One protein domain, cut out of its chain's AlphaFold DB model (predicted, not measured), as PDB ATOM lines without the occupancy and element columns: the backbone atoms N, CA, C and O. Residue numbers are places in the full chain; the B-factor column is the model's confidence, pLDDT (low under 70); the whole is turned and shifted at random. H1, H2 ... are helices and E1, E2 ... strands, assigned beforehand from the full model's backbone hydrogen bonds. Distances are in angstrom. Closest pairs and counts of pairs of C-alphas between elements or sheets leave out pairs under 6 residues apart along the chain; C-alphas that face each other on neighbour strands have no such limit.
ATOM      1  N   LEU A  24      87.429 -14.525  95.367       91.62
ATOM      2  CA  LEU A  24      87.812 -14.346  93.973       91.62
ATOM      3  C   LEU A  24      89.200 -14.933  93.766       91.62
ATOM      4  O   LEU A  24      90.113 -14.676  94.552       91.62
ATOM      5  N   SER A  25      89.353 -15.721  92.713       91.81
ATOM      6  CA  SER A  25      90.637 -16.279  92.304       91.81
ATOM      7  C   SER A  25      90.728 -16.338  90.784       91.81
ATOM      8  O   SER A  25      89.716 -16.325  90.086       91.81
ATOM      9  N   GLY A  26      91.952 -16.386  90.266       89.44
ATOM     10  CA  GLY A  26      92.222 -16.420  88.833       89.44
ATOM     11  C   GLY A  26      93.011 -15.208  88.355       89.44
ATOM     12  O   GLY A  26      93.503 -14.394  89.138       89.44
ATOM     13  N   THR A  27      93.201 -15.125  87.048       90.81
ATOM     14  CA  THR A  27      93.939 -14.043  86.398       90.81
ATOM     15  C   THR A  27      93.248 -13.734  85.090       90.81
ATOM     16  O   THR A  27      93.039 -14.626  84.269       90.81
ATOM     17  N   VAL A  28      92.908 -12.464  84.910       93.81
ATOM     18  CA  VAL A  28      92.336 -11.942  83.675       93.81
ATOM     19  C   VAL A  28      93.264 -10.858  83.165       93.81
ATOM     20  O   VAL A  28      93.697  -9.985  83.913       93.81
ATOM     21  N   GLU A  29      93.569 -10.928  81.886       95.25
ATOM     22  CA  GLU A  29      94.311  -9.937  81.141       95.25
ATOM     23  C   GLU A  29      93.328  -9.124  80.304       95.25
ATOM     24  O   GLU A  29      92.489  -9.683  79.594       95.25
ATOM     25  N   VAL A  30      93.443  -7.802  80.396       94.25
ATOM     26  CA  VAL A  30      92.716  -6.849  79.559       94.25
ATOM     27  C   VAL A  30      93.752  -6.075  78.768       94.25
ATOM     28  O   VAL A  30      94.594  -5.395  79.344       94.25
ATOM     29  N   ASN A  31      93.733  -6.214  77.445       95.00
ATOM     30  CA  ASN A  31      94.711  -5.595  76.544       95.00
ATOM     31  C   ASN A  31      96.173  -5.955  76.878       95.00
ATOM     32  O   ASN A  31      97.083  -5.161  76.667       95.00
ATOM     33  N   GLY A  32      96.395  -7.170  77.394       93.12
ATOM     34  CA  GLY A  32      97.714  -7.662  77.804       93.12
ATOM     35  C   GLY A  32      98.155  -7.228  79.208       93.12
ATOM     36  O   GLY A  32      99.201  -7.674  79.671       93.12
ATOM     37  N   GLU A  33      97.366  -6.410  79.910       93.69
ATOM     38  CA  GLU A  33      97.623  -6.043  81.303       93.69
ATOM     39  C   GLU A  33      96.846  -6.957  82.252       93.69
ATOM     40  O   GLU A  33      95.641  -7.156  82.097       93.69
ATOM     41  N   LYS A  34      97.525  -7.504  83.267       94.38
ATOM     42  CA  LYS A  34      96.879  -8.325  84.297       94.38
ATOM     43  C   LYS A  34      96.028  -7.454  85.209       94.38
ATOM     44  O   LYS A  34      96.545  -6.577  85.897       94.38
ATOM     45  N   VAL A  35      94.740  -7.762  85.279       92.88
ATOM     46  CA  VAL A  35      93.784  -7.068  86.135       92.88
ATOM     47  C   VAL A  35      93.402  -7.950  87.321       92.88
ATOM     48  O   VAL A  35      92.912  -9.068  87.164       92.88
ATOM     49  N   GLY A  36      93.617  -7.427  88.529       91.81
ATOM     50  CA  GLY A  36      93.198  -8.067  89.774       91.81
ATOM     51  C   GLY A  36      91.778  -7.662  90.166       91.81
ATOM     52  O   GLY A  36      91.539  -6.503  90.517       91.81
ATOM     53  N   PHE A  37      90.847  -8.617  90.151       93.25
ATOM     54  CA  PHE A  37      89.499  -8.438  90.693       93.25
ATOM     55  C   PHE A  37      89.492  -8.685  92.198       93.25
ATOM     56  O   PHE A  37      89.978  -9.715  92.662       93.25
ATOM     57  N   ASN A  38      88.946  -7.739  92.959       92.75
ATOM     58  CA  ASN A  38      88.941  -7.789  94.425       92.75
ATOM     59  C   ASN A  38      87.531  -7.853  95.023       92.75
ATOM     60  O   ASN A  38      87.383  -8.101  96.217       92.75
ATOM     61  N   SER A  39      86.496  -7.637  94.213       93.12
ATOM     62  CA  SER A  39      85.108  -7.754  94.644       93.12
ATOM     63  C   SER A  39      84.208  -8.204  93.499       93.12
ATOM     64  O   SER A  39      84.523  -8.038  92.320       93.12
ATOM     65  N   CYS A  40      83.097  -8.829  93.870       93.62
ATOM     66  CA  CYS A  40      82.072  -9.286  92.947       93.62
ATOM     67  C   CYS A  40      80.681  -9.021  93.520       93.62
ATOM     68  O   CYS A  40      80.534  -8.952  94.738       93.62
ATOM     69  N   ARG A  41      79.676  -8.895  92.655       92.81
ATOM     70  CA  ARG A  41      78.264  -8.736  93.026       92.81
ATOM     71  C   ARG A  41      77.369  -9.594  92.157       92.81
ATOM     72  O   ARG A  41      77.680  -9.805  90.980       92.81
ATOM     73  N   ASN A  42      76.250 -10.049  92.710       92.44
ATOM     74  CA  ASN A  42      75.255 -10.764  91.923       92.44
ATOM     75  C   ASN A  42      74.644  -9.823  90.866       92.44
ATOM     76  O   ASN A  42      74.178  -8.724  91.174       92.44
ATOM     77  N   GLY A  43      74.623 -10.264  89.606       92.56
ATOM     78  CA  GLY A  43      74.039  -9.514  88.495       92.56
ATOM     79  C   GLY A  43      72.542  -9.236  88.652       92.56
ATOM     80  O   GLY A  43      72.039  -8.285  88.051       92.56
ATOM     81  N   ILE A  44      71.830  -9.998  89.491       90.50
ATOM     82  CA  ILE A  44      70.395  -9.806  89.754       90.50
ATOM     83  C   ILE A  44      70.112  -8.406  90.312       90.50
ATOM     84  O   ILE A  44      69.105  -7.805  89.939       90.50
ATOM     85  N   ILE A  45      71.029  -7.831  91.101       88.94
ATOM     86  CA  ILE A  45      70.926  -6.446  91.606       88.94
ATOM     87  C   ILE A  45      70.856  -5.429  90.452       88.94
ATOM     88  O   ILE A  45      70.298  -4.342  90.589       88.94
ATOM     89  N   HIS A  46      71.405  -5.789  89.296       90.31
ATOM     90  CA  HIS A  46      71.410  -4.986  88.079       90.31
ATOM     91  C   HIS A  46      70.435  -5.508  87.011       90.31
ATOM     92  O   HIS A  46      70.478  -5.035  85.876       90.31
ATOM     93  N   GLY A  47      69.574  -6.475  87.346       91.12
ATOM     94  CA  GLY A  47      68.561  -7.014  86.439       91.12
ATOM     95  C   GLY A  47      69.081  -7.998  85.386       91.12
ATOM     96  O   GLY A  47      68.422  -8.173  84.363       91.12
ATOM     97  N   PHE A  48      70.232  -8.650  85.601       92.06
ATOM     98  CA  PHE A  48      70.753  -9.670  84.680       92.06
ATOM     99  C   PHE A  48      71.206 -10.945  85.399       92.06
ATOM    100  O   PHE A  48      71.582 -10.931  86.567       92.06
ATOM    101  N   ARG A  49      71.205 -12.080  84.695       91.88
ATOM    102  CA  ARG A  49      71.718 -13.345  85.238       91.88
ATOM    103  C   ARG A  49      73.228 -13.415  85.036       91.88
ATOM    104  O   ARG A  49      73.684 -13.657  83.918       91.88
ATOM    105  N   GLY A  50      73.997 -13.198  86.097       94.31
ATOM    106  CA  GLY A  50      75.449 -13.129  85.994       94.31
ATOM    107  C   GLY A  50      76.141 -12.584  87.232       94.31
ATOM    108  O   GLY A  50      75.594 -12.624  88.332       94.31
ATOM    109  N   VAL A  51      77.347 -12.064  87.030       95.50
ATOM    110  CA  VAL A  51      78.173 -11.448  88.070       95.50
ATOM    111  C   VAL A  51      78.781 -10.142  87.555       95.50
ATOM    112  O   VAL A  51      79.191 -10.048  86.396       95.50
ATOM    113  N   GLU A  52      78.838  -9.122  88.408       96.44
ATOM    114  CA  GLU A  52      79.689  -7.947  88.199       96.44
ATOM    115  C   GLU A  52      80.988  -8.142  88.985       96.44
ATOM    116  O   GLU A  52      80.942  -8.365  90.190       96.44
ATOM    117  N   LEU A  53      82.137  -8.065  88.322       95.81
ATOM    118  CA  LEU A  53      83.467  -8.103  88.925       95.81
ATOM    119  C   LEU A  53      84.040  -6.690  88.942       95.81
ATOM    120  O   LEU A  53      84.032  -6.015  87.914       95.81
ATOM    121  N   SER A  54      84.571  -6.252  90.079       95.81
ATOM    122  CA  SER A  54      85.241  -4.954  90.201       95.81
ATOM    123  C   SER A  54      86.726  -5.146  90.481       95.81
ATOM    124  O   SER A  54      87.130  -5.957  91.321       95.81
ATOM    125  N   ALA A  55      87.540  -4.431  89.715       94.50
ATOM    126  CA  ALA A  55      88.987  -4.453  89.805       94.50
ATOM    127  C   ALA A  55      89.508  -3.350  90.726       94.50
ATOM    128  O   ALA A  55      88.874  -2.310  90.913       94.50
ATOM    129  N   SER A  56      90.712  -3.548  91.260       90.75
ATOM    130  CA  SER A  56      91.388  -2.563  92.117       90.75
ATOM    131  C   SER A  56      91.677  -1.230  91.414       90.75
ATOM    132  O   SER A  56      91.773  -0.198  92.072       90.75
ATOM    133  N   ASN A  57      91.779  -1.233  90.083       91.75
ATOM    134  CA  ASN A  57      91.974  -0.035  89.266       91.75
ATOM    135  C   ASN A  57      90.664   0.729  88.963       91.75
ATOM    136  O   ASN A  57      90.705   1.738  88.261       91.75
ATOM    137  N   GLY A  58      89.517   0.266  89.478       93.69
ATOM    138  CA  GLY A  58      88.194   0.866  89.269       93.69
ATOM    139  C   GLY A  58      87.473   0.410  87.996       93.69
ATOM    140  O   GLY A  58      86.335   0.819  87.767       93.69
ATOM    141  N   MET A  59      88.093  -0.442  87.174       95.75
ATOM    142  CA  MET A  59      87.422  -1.107  86.054       95.75
ATOM    143  C   MET A  59      86.388  -2.110  86.577       95.75
ATOM    144  O   MET A  59      86.599  -2.749  87.614       95.75
ATOM    145  N   ARG A  60      85.287  -2.295  85.847       96.38
ATOM    146  CA  ARG A  60      84.290  -3.329  86.160       96.38
ATOM    147  C   ARG A  60      83.992  -4.181  84.935       96.38
ATOM    148  O   ARG A  60      83.976  -3.680  83.815       96.38
ATOM    149  N   LEU A  61      83.740  -5.467  85.147       96.19
ATOM    150  CA  LEU A  61      83.263  -6.391  84.121       96.19
ATOM    151  C   LEU A  61      81.907  -6.941  84.537       96.19
ATOM    152  O   LEU A  61      81.767  -7.434  85.651       96.19
ATOM    153  N   ARG A  62      80.927  -6.922  83.638       96.56
ATOM    154  CA  ARG A  62      79.707  -7.719  83.804       96.56
ATOM    155  C   ARG A  62      79.797  -8.940  82.922       96.56
ATOM    156  O   ARG A  62      79.937  -8.809  81.708       96.56
ATOM    157  N   LEU A  63      79.705 -10.101  83.552       95.75
ATOM    158  CA  LEU A  63      79.687 -11.401  82.900       95.75
ATOM    159  C   LEU A  63      78.281 -11.961  83.069       95.75
ATOM    160  O   LEU A  63      77.853 -12.222  84.194       95.75
ATOM    161  N   GLY A  64      77.546 -12.091  81.971       94.56
ATOM    162  CA  GLY A  64      76.146 -12.503  81.988       94.56
ATOM    163  C   GLY A  64      75.869 -13.658  81.043       94.56
ATOM    164  O   GLY A  64      76.597 -13.871  80.077       94.56
ATOM    165  N   VAL A  65      74.796 -14.395  81.310       91.56
ATOM    166  CA  VAL A  65      74.263 -15.391  80.375       91.56
ATOM    167  C   VAL A  65      73.181 -14.726  79.529       91.56
ATOM    168  O   VAL A  65      72.212 -14.187  80.065       91.56
ATOM    169  N   THR A  66      73.342 -14.754  78.209       88.31
ATOM    170  CA  THR A  66      72.344 -14.257  77.257       88.31
ATOM    171  C   THR A  66      71.132 -15.199  77.198       88.31
ATOM    172  O   THR A  66      71.226 -16.360  77.607       88.31
ATOM    173  N   PRO A  67      69.993 -14.770  76.622       86.69
ATOM    174  CA  PRO A  67      68.833 -15.648  76.432       86.69
ATOM    175  C   PRO A  67      69.128 -16.912  75.610       86.69
ATOM    176  O   PRO A  67      68.442 -17.917  75.760       86.69
ATOM    177  N   THR A  68      70.164 -16.888  74.766       86.94
ATOM    178  CA  THR A  68      70.611 -18.048  73.982       86.94
ATOM    179  C   THR A  68      71.577 -18.956  74.752       86.94
ATOM    180  O   THR A  68      72.145 -19.870  74.162       86.94
ATOM    181  N   GLY A  69      71.830 -18.685  76.036       84.75
ATOM    182  CA  GLY A  69      72.762 -19.446  76.871       84.75
ATOM    183  C   GLY A  69      74.242 -19.122  76.646       84.75
ATOM    184  O   GLY A  69      75.095 -19.807  77.204       84.75
ATOM    185  N   LYS A  70      74.567 -18.097  75.849       89.38
ATOM    186  CA  LYS A  70      75.955 -17.686  75.584       89.38
ATOM    187  C   LYS A  70      76.447 -16.729  76.663       89.38
ATOM    188  O   LYS A  70      75.642 -16.059  77.306       89.38
ATOM    189  N   MET A  71      77.760 -16.622  76.845       93.38
ATOM    190  CA  MET A  71      78.321 -15.591  77.716       93.38
ATOM    191  C   MET A  71      78.354 -14.242  76.990       93.38
ATOM    192  O   MET A  71      78.969 -14.115  75.932       93.38
ATOM    193  N   GLY A  72      77.722 -13.237  77.591       93.31
ATOM    194  CA  GLY A  72      77.878 -11.828  77.252       93.31
ATOM    195  C   GLY A  72      78.848 -11.145  78.212       93.31
ATOM    196  O   GLY A  72      78.883 -11.462  79.406       93.31
ATOM    197  N   VAL A  73      79.629 -10.201  77.687       95.50
ATOM    198  CA  VAL A  73      80.594  -9.421  78.467       95.50
ATOM    199  C   VAL A  73      80.406  -7.938  78.190       95.50
ATOM    200  O   VAL A  73      80.384  -7.510  77.034       95.50
ATOM    201  N   ILE A  74      80.296  -7.160  79.265       96.44
ATOM    202  CA  ILE A  74      80.271  -5.698  79.218       96.44
ATOM    203  C   ILE A  74      81.452  -5.174  80.028       96.44
ATOM    204  O   ILE A  74      81.591  -5.496  81.213       96.44
ATOM    205  N   VAL A  75      82.284  -4.354  79.394       96.56
ATOM    206  CA  VAL A  75      83.455  -3.732  80.012       96.56
ATOM    207  C   VAL A  75      83.110  -2.308  80.421       96.56
ATOM    208  O   VAL A  75      82.715  -1.497  79.591       96.56
ATOM    209  N   PHE A  76      83.287  -1.982  81.695       97.25
ATOM    210  CA  PHE A  76      83.172  -0.624  82.211       97.25
ATOM    211  C   PHE A  76      84.583  -0.119  82.512       97.25
ATOM    212  O   PHE A  76      85.224  -0.631  83.438       97.25
ATOM    213  N   PRO A  77      85.083   0.873  81.758       94.81
ATOM    214  CA  PRO A  77      86.298   1.582  82.127       94.81
ATOM    215  C   PRO A  77      86.198   2.175  83.534       94.81
ATOM    216  O   PRO A  77      85.110   2.303  84.103       94.81
ATOM    217  N   LYS A  78      87.349   2.567  84.084       94.50
ATOM    218  CA  LYS A  78      87.419   3.240  85.379       94.50
ATOM    219  C   LYS A  78      86.425   4.408  85.435       94.50
ATOM    220  O   LYS A  78      86.401   5.240  84.534       94.50
ATOM    221  N   ASP A  79      85.614   4.427  86.491       91.19
ATOM    222  CA  ASP A  79      84.609   5.457  86.791       91.19
ATOM    223  C   ASP A  79      83.509   5.634  85.718       91.19
ATOM    224  O   ASP A  79      82.697   6.558  85.791       91.19
ATOM    225  N   ALA A  80      83.421   4.729  84.738       94.88
ATOM    226  CA  ALA A  80      82.408   4.798  83.695       94.88
ATOM    227  C   ALA A  80      81.037   4.325  84.205       94.88
ATOM    228  O   ALA A  80      80.882   3.223  84.749       94.88
ATOM    229  N   ALA A  81      80.015   5.152  83.970       93.31
ATOM    230  CA  ALA A  81      78.619   4.806  84.239       93.31
ATOM    231  C   ALA A  81      78.047   3.834  83.190       93.31
ATOM    232  O   ALA A  81      77.222   2.982  83.518       93.31
ATOM    233  N   VAL A  82      78.508   3.951  81.942       94.75
ATOM    234  CA  VAL A  82      78.080   3.134  80.801       94.75
ATOM    235  C   VAL A  82      79.241   2.248  80.368       94.75
ATOM    236  O   VAL A  82      80.375   2.714  80.268       94.75
ATOM    237  N   GLY A  83      78.956   0.968  80.148       94.75
ATOM    238  CA  GLY A  83      79.934  -0.012  79.694       94.75
ATOM    239  C   GLY A  83      79.793  -0.313  78.206       94.75
ATOM    240  O   GLY A  83      78.734  -0.103  77.614       94.75
ATOM    241  N   THR A  84      80.861  -0.839  77.622       95.88
ATOM    242  CA  THR A  84      80.912  -1.313  76.239       95.88
ATOM    243  C   THR A  84      80.584  -2.797  76.211       95.88
ATOM    244  O   THR A  84      81.327  -3.615  76.760       95.88
ATOM    245  N   GLU A  85      79.469  -3.157  75.583       94.44
ATOM    246  CA  GLU A  85      79.133  -4.550  75.305       94.44
ATOM    247  C   GLU A  85      79.991  -5.068  74.147       94.44
ATOM    248  O   GLU A  85      80.054  -4.449  73.085       94.44
ATOM    249  N   LEU A  86      80.667  -6.203  74.342       91.88
ATOM    250  CA  LEU A  86      81.574  -6.743  73.323       91.88
ATOM    251  C   LEU A  86      80.832  -7.362  72.129       91.88
ATOM    252  O   LEU A  86      81.413  -7.496  71.055       91.88
ATOM    253  N   GLY A  87      79.556  -7.730  72.301       84.25
ATOM    254  CA  GLY A  87      78.676  -8.218  71.231       84.25
ATOM    255  C   GLY A  87      79.072  -9.565  70.611       84.25
ATOM    256  O   GLY A  87      78.422 -10.022  69.674       84.25
ATOM    257  N   ILE A  88      80.121 -10.209  71.128       85.62
ATOM    258  CA  ILE A  88      80.616 -11.515  70.687       85.62
ATOM    259  C   ILE A  88      80.624 -12.507  71.846       85.62
ATOM    260  O   ILE A  88      80.644 -12.132  73.019       85.62
ATOM    261  N   GLU A  89      80.635 -13.793  71.506       88.06
ATOM    262  CA  GLU A  89      80.803 -14.869  72.477       88.06
ATOM    263  C   GLU A  89      82.224 -14.816  73.042       88.06
ATOM    264  O   GLU A  89      83.184 -15.160  72.358       88.06
ATOM    265  N   CYS A  90      82.362 -14.333  74.279       87.62
ATOM    266  CA  CYS A  90      83.674 -14.051  74.861       87.62
ATOM    267  C   CYS A  90      84.243 -15.220  75.689       87.62
ATOM    268  O   CYS A  90      84.934 -15.004  76.681       87.62
ATOM    269  N   GLY A  91      83.919 -16.464  75.327       91.06
ATOM    270  CA  GLY A  91      84.289 -17.673  76.068       91.06
ATOM    271  C   GLY A  91      83.102 -18.308  76.798       91.06
ATOM    272  O   GLY A  91      81.993 -18.343  76.267       91.06
ATOM    273  N   SER A  92      83.317 -18.823  78.012       93.06
ATOM    274  CA  SER A  92      82.294 -19.575  78.757       93.06
ATOM    275  C   SER A  92      82.068 -19.056  80.175       93.06
ATOM    276  O   SER A  92      82.989 -18.587  80.842       93.06
ATOM    277  N   LEU A  93      80.824 -19.184  80.641       94.06
ATOM    278  CA  LEU A  93      80.393 -18.825  81.988       94.06
ATOM    279  C   LEU A  93      79.585 -19.971  82.590       94.06
ATOM    280  O   LEU A  93      78.536 -20.342  82.067       94.06
ATOM    281  N   SER A  94      80.061 -20.500  83.713       92.62
ATOM    282  CA  SER A  94      79.318 -21.438  84.547       92.62
ATOM    283  C   SER A  94      78.857 -20.719  85.807       92.62
ATOM    284  O   SER A  94      79.684 -20.163  86.530       92.62
ATOM    285  N   LEU A  95      77.547 -20.717  86.053       91.12
ATOM    286  CA  LEU A  95      76.914 -20.116  87.227       91.12
ATOM    287  C   LEU A  95      76.139 -21.177  87.993       91.12
ATOM    288  O   LEU A  95      75.408 -21.971  87.398       91.12
ATOM    289  N   SER A  96      76.250 -21.129  89.312       87.19
ATOM    290  CA  SER A  96      75.433 -21.916  90.222       87.19
ATOM    291  C   SER A  96      74.962 -21.039  91.374       87.19
ATOM    292  O   SER A  96      75.748 -20.287  91.957       87.19
ATOM    293  N   ASP A  97      73.675 -21.143  91.693       83.56
ATOM    294  CA  ASP A  97      73.108 -20.501  92.870       83.56
ATOM    295  C   ASP A  97      73.562 -21.276  94.110       83.56
ATOM    296  O   ASP A  97      73.442 -22.502  94.181       83.56
ATOM    297  N   GLN A  98      74.074 -20.568  95.109       73.44
ATOM    298  CA  GLN A  98      74.380 -21.154  96.407       73.44
ATOM    299  C   GLN A  98      73.125 -21.149  97.292       73.44
ATOM    300  O   GLN A  98      72.219 -20.330  97.132       73.44
ATOM    301  N   ASN A  99      73.080 -22.056  98.272       69.12
ATOM    302  CA  ASN A  99      71.980 -22.117  99.245       69.12
ATOM    303  C   ASN A  99      71.974 -20.925 100.220       69.12
ATOM    304  O   ASN A  99      70.963 -20.661 100.869       69.12
ATOM    305  N   SER A 100      73.093 -20.207 100.334       64.06
ATOM    306  CA  SER A 100      73.219 -19.031 101.191       64.06
ATOM    307  C   SER A 100      72.508 -17.835 100.569       64.06
ATOM    308  O   SER A 100      72.735 -17.500  99.408       64.06
ATOM    309  N   THR A 101      71.664 -17.186 101.367       62.97
ATOM    310  CA  THR A 101      70.909 -15.994 100.971       62.97
ATOM    311  C   THR A 101      71.297 -14.848 101.899       62.97
ATOM    312  O   THR A 101      71.304 -15.028 103.118       62.97
ATOM    313  N   VAL A 102      71.622 -13.685 101.339       62.03
ATOM    314  CA  VAL A 102      71.842 -12.442 102.089       62.03
ATOM    315  C   VAL A 102      70.847 -11.420 101.550       62.03
ATOM    316  O   VAL A 102      70.847 -11.140 100.357       62.03
ATOM    317  N   ASN A 103      69.978 -10.879 102.411       57.94
ATOM    318  CA  ASN A 103      68.922  -9.928 102.023       57.94
ATOM    319  C   ASN A 103      68.034 -10.432 100.864       57.94
ATOM    320  O   ASN A 103      67.822  -9.713  99.891       57.94
ATOM    321  N   ASP A 104      67.576 -11.686 100.937       66.56
ATOM    322  CA  ASP A 104      66.737 -12.348  99.919       66.56
ATOM    323  C   ASP A 104      67.380 -12.525  98.527       66.56
ATOM    324  O   ASP A 104      66.756 -13.062  97.609       66.56
ATOM    325  N   VAL A 105      68.659 -12.168  98.373       62.88
ATOM    326  CA  VAL A 105      69.459 -12.450  97.178       62.88
ATOM    327  C   VAL A 105      70.302 -13.692  97.438       62.88
ATOM    328  O   VAL A 105      71.089 -13.751  98.386       62.88
ATOM    329  N   LYS A 106      70.128 -14.719  96.598       75.19
ATOM    330  CA  LYS A 106      70.984 -15.908  96.641       75.19
ATOM    331  C   LYS A 106      72.394 -15.529  96.219       75.19
ATOM    332  O   LYS A 106      72.581 -14.853  95.203       75.19
ATOM    333  N   ASN A 107      73.378 -16.009  96.964       80.00
ATOM    334  CA  ASN A 107      74.764 -15.885  96.555       80.00
ATOM    335  C   ASN A 107      74.980 -16.659  95.254       80.00
ATOM    336  O   ASN A 107      74.477 -17.776  95.098       80.00
ATOM    337  N   VAL A 108      75.765 -16.094  94.341       86.19
ATOM    338  CA  VAL A 108      76.194 -16.805  93.133       86.19
ATOM    339  C   VAL A 108      77.653 -17.210  93.246       86.19
ATOM    340  O   VAL A 108      78.502 -16.469  93.755       86.19
ATOM    341  N   GLN A 109      77.933 -18.409  92.751       91.69
ATOM    342  CA  GLN A 109      79.282 -18.904  92.528       91.69
ATOM    343  C   GLN A 109      79.437 -19.335  91.076       91.69
ATOM    344  O   GLN A 109      78.455 -19.645  90.392       91.69
ATOM    345  N   GLY A 110      80.671 -19.388  90.603       93.44
ATOM    346  CA  GLY A 110      80.908 -19.757  89.224       93.44
ATOM    347  C   GLY A 110      82.348 -19.650  88.782       93.44
ATOM    348  O   GLY A 110      83.250 -19.293  89.543       93.44
ATOM    349  N   LYS A 111      82.535 -19.969  87.506       95.19
ATOM    350  CA  LYS A 111      83.795 -19.815  86.791       95.19
ATOM    351  C   LYS A 111      83.512 -19.191  85.435       95.19
ATOM    352  O   LYS A 111      82.616 -19.647  84.722       95.19
ATOM    353  N   ALA A 112      84.293 -18.181  85.084       95.88
ATOM    354  CA  ALA A 112      84.324 -17.615  83.750       95.88
ATOM    355  C   ALA A 112      85.690 -17.864  83.113       95.88
ATOM    356  O   ALA A 112      86.725 -17.687  83.759       95.88
ATOM    357  N   VAL A 113      85.677 -18.265  81.846       95.94
ATOM    358  CA  VAL A 113      86.860 -18.364  80.987       95.94
ATOM    359  C   VAL A 113      86.669 -17.365  79.859       95.94
ATOM    360  O   VAL A 113      85.702 -17.473  79.105       95.94
ATOM    361  N   LEU A 114      87.572 -16.395  79.784       95.81
ATOM    362  CA  LEU A 114      87.571 -15.295  78.831       95.81
ATOM    363  C   LEU A 114      88.628 -15.563  77.763       95.81
ATOM    364  O   LEU A 114      89.792 -15.794  78.090       95.81
ATOM    365  N   ASP A 115      88.226 -15.511  76.500       95.19
ATOM    366  CA  ASP A 115      89.147 -15.556  75.363       95.19
ATOM    367  C   ASP A 115      88.491 -14.873  74.165       95.19
ATOM    368  O   ASP A 115      87.740 -15.495  73.410       95.19
ATOM    369  N   CYS A 116      88.660 -13.554  74.054       93.81
ATOM    370  CA  CYS A 116      88.030 -12.797  72.982       93.81
ATOM    371  C   CYS A 116      88.711 -11.466  72.676       93.81
ATOM    372  O   CYS A 116      89.393 -10.876  73.516       93.81
ATOM    373  N   GLU A 117      88.477 -10.977  71.459       95.06
ATOM    374  CA  GLU A 117      88.922  -9.665  71.008       95.06
ATOM    375  C   GLU A 117      87.785  -8.968  70.248       95.06
ATOM    376  O   GLU A 117      87.342  -9.448  69.204       95.06
ATOM    377  N   ALA A 118      87.269  -7.866  70.794       94.12
ATOM    378  CA  ALA A 118      86.196  -7.074  70.189       94.12
ATOM    379  C   ALA A 118      86.158  -5.659  70.765       94.12
ATOM    380  O   ALA A 118      86.560  -5.431  71.902       94.12
ATOM    381  N   GLN A 119      85.636  -4.701  69.990       92.75
ATOM    382  CA  GLN A 119      85.439  -3.311  70.432       92.75
ATOM    383  C   GLN A 119      86.707  -2.658  71.028       92.75
ATOM    384  O   GLN A 119      86.624  -1.840  71.938       92.75
ATOM    385  N   GLY A 120      87.896  -3.045  70.546       93.12
ATOM    386  CA  GLY A 120      89.180  -2.553  71.064       93.12
ATOM    387  C   GLY A 120      89.617  -3.157  72.406       93.12
ATOM    388  O   GLY A 120      90.592  -2.684  72.990       93.12
ATOM    389  N   TYR A 121      88.928  -4.193  72.891       94.31
ATOM    390  CA  TYR A 121      89.306  -4.961  74.074       94.31
ATOM    391  C   TYR A 121      89.765  -6.356  73.693       94.31
ATOM    392  O   TYR A 121      89.083  -7.061  72.952       94.31
ATOM    393  N   LYS A 122      90.880  -6.777  74.281       95.69
ATOM    394  CA  LYS A 122      91.354  -8.155  74.283       95.69
ATOM    395  C   LYS A 122      91.254  -8.705  75.696       95.69
ATOM    396  O   LYS A 122      91.997  -8.262  76.571       95.69
ATOM    397  N   LEU A 123      90.332  -9.634  75.917       95.69
ATOM    398  CA  LEU A 123      90.123 -10.286  77.206       95.69
ATOM    399  C   LEU A 123      90.660 -11.708  77.147       95.69
ATOM    400  O   LEU A 123      90.275 -12.479  76.269       95.69
ATOM    401  N   LYS A 124      91.524 -12.064  78.096       96.69
ATOM    402  CA  LYS A 124      92.060 -13.420  78.197       96.69
ATOM    403  C   LYS A 124      92.221 -13.848  79.642       96.69
ATOM    404  O   LYS A 124      92.754 -13.095  80.445       96.69
ATOM    405  N   GLY A 125      91.826 -15.068  79.973       96.19
ATOM    406  CA  GLY A 125      92.130 -15.672  81.263       96.19
ATOM    407  C   GLY A 125      90.925 -16.325  81.909       96.19
ATOM    408  O   GLY A 125      89.934 -16.637  81.255       96.19
ATOM    409  N   GLU A 126      91.016 -16.552  83.208       95.94
ATOM    410  CA  GLU A 126      89.961 -17.212  83.962       95.94
ATOM    411  C   GLU A 126      89.766 -16.562  85.322       95.94
ATOM    412  O   GLU A 126      90.710 -16.073  85.945       95.94
ATOM    413  N   VAL A 127      88.523 -16.580  85.789       95.75
ATOM    414  CA  VAL A 127      88.147 -16.095  87.112       95.75
ATOM    415  C   VAL A 127      87.131 -17.045  87.724       95.75
ATOM    416  O   VAL A 127      86.147 -17.420  87.087       95.75
ATOM    417  N   SER A 128      87.385 -17.449  88.962       95.31
ATOM    418  CA  SER A 128      86.448 -18.199  89.793       95.31
ATOM    419  C   SER A 128      85.971 -17.301  90.923       95.31
ATOM    420  O   SER A 128      86.751 -16.526  91.485       95.31
ATOM    421  N   PHE A 129      84.684 -17.380  91.231       93.56
ATOM    422  CA  PHE A 129      84.046 -16.513  92.208       93.56
ATOM    423  C   PHE A 129      83.061 -17.290  93.081       93.56
ATOM    424  O   PHE A 129      82.365 -18.184  92.600       93.56
ATOM    425  N   GLU A 130      83.000 -16.942  94.364       90.50
ATOM    426  CA  GLU A 130      82.072 -17.507  95.349       90.50
ATOM    427  C   GLU A 130      81.542 -16.411  96.276       90.50
ATOM    428  O   GLU A 130      82.243 -15.436  96.575       90.50
ATOM    429  N   ASN A 131      80.334 -16.625  96.805       87.81
ATOM    430  CA  ASN A 131      79.655 -15.716  97.727       87.81
ATOM    431  C   ASN A 131      79.414 -14.312  97.147       87.81
ATOM    432  O   ASN A 131      79.368 -13.344  97.899       87.81
ATOM    433  N   CYS A 132      79.247 -14.178  95.828       85.81
ATOM    434  CA  CYS A 132      78.897 -12.889  95.237       85.81
ATOM    435  C   CYS A 132      77.429 -12.585  95.545       85.81
ATOM    436  O   CYS A 132      76.539 -13.253  95.010       85.81
ATOM    437  N   HIS A 133      77.210 -11.603  96.417       82.81
ATOM    438  CA  HIS A 133      75.898 -11.085  96.793       82.81
ATOM    439  C   HIS A 133      75.648  -9.742  96.115       82.81
ATOM    440  O   HIS A 133      76.600  -8.937  95.975       82.81
TER     441      HIS A 133
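AT A GLANCE: This is residues 24 to 133 of the 133 residues of an uncharacterized protein of Kofleriaceae bacterium (UniProt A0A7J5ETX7). Two strongly twisted sheets lie face to face with their strands crossed, making a sandwich: a long, trough-like sheet, E2 E1 E9 E8 E7, with the smaller sheet E3 E4 E5 E6 across its hollow side. Short H1 sits at one end of the smaller sheet, and the long link of residues 77 to 90 passes along that sheet's E6 edge. The printed part has 110 residues, with named elements in the order E1 E2 E3 H1 E4 E5 E6 E7 E8 E9. Both sheets are antiparallel, in the orders just given, and the class is mostly strand. The whole is compact, with a radius of gyration of the C-alphas of 12.9 A, and spans 38 by 31 by 25 A.

HOW THE PARTS SIT: In the larger sheet, E7, residues 91 to 102, E8, residues 105 to 118, and E9, residues 121 to 132, form a meander, each strand the antiparallel neighbour of the one before; N 94 and O 111 are 2.9 A apart, and N 112 and O 127 2.8 A, within hydrogen-bond range. E1, residues 24 to 30, is on the other side of E9 from E8, with N 27 and O 126 at 2.9 A. Edge strand E2, residues 33 to 35, forms a hairpin with E1, with N 35 and O 28 at 2.8 A. In the other sheet, E3, residues 37 to 42, is the antiparallel neighbour of E4, residues 50 to 55, with N 41 and O 52 at 2.8 A. E4, E5, residues 60 to 65, and E6, residues 71 to 76, form a second meander, with N 53 and O 61 at 2.8 A and N 62 and O 74 at 2.9 A. The two sheets' strands stand at 76 degrees. The closest C-alphas of E3 and E9, those of Arg 41 and Cys 132, are 4.7 A apart. H1, residues 43 to 46, is on the smaller sheet at a height of 6.9 A, over none of its strands, but only just, with 2 C-alphas falling on E4; it only grazes the larger sheet. H1 is too short for any O i to N i+4 pair.

IN THESE COORDINATES: E1 begins at C-alpha 24, (87.812, -14.346, 93.973). E8 is 32.2 A long and bends by 80 degrees at residue 115; E7 is 29.3 A and bends by 83 degrees at residue 99. E9, 24.9 A long, ends at C-alpha 132, (78.897, -12.889, 95.237).

THE WHOLE: The C-alphas farthest apart, those of Asn 99 and Gly 120, are 38.4 A apart. The printed part has no cut; the link E6 to E7 is long. Residues 99 to 105 are under pLDDT 70.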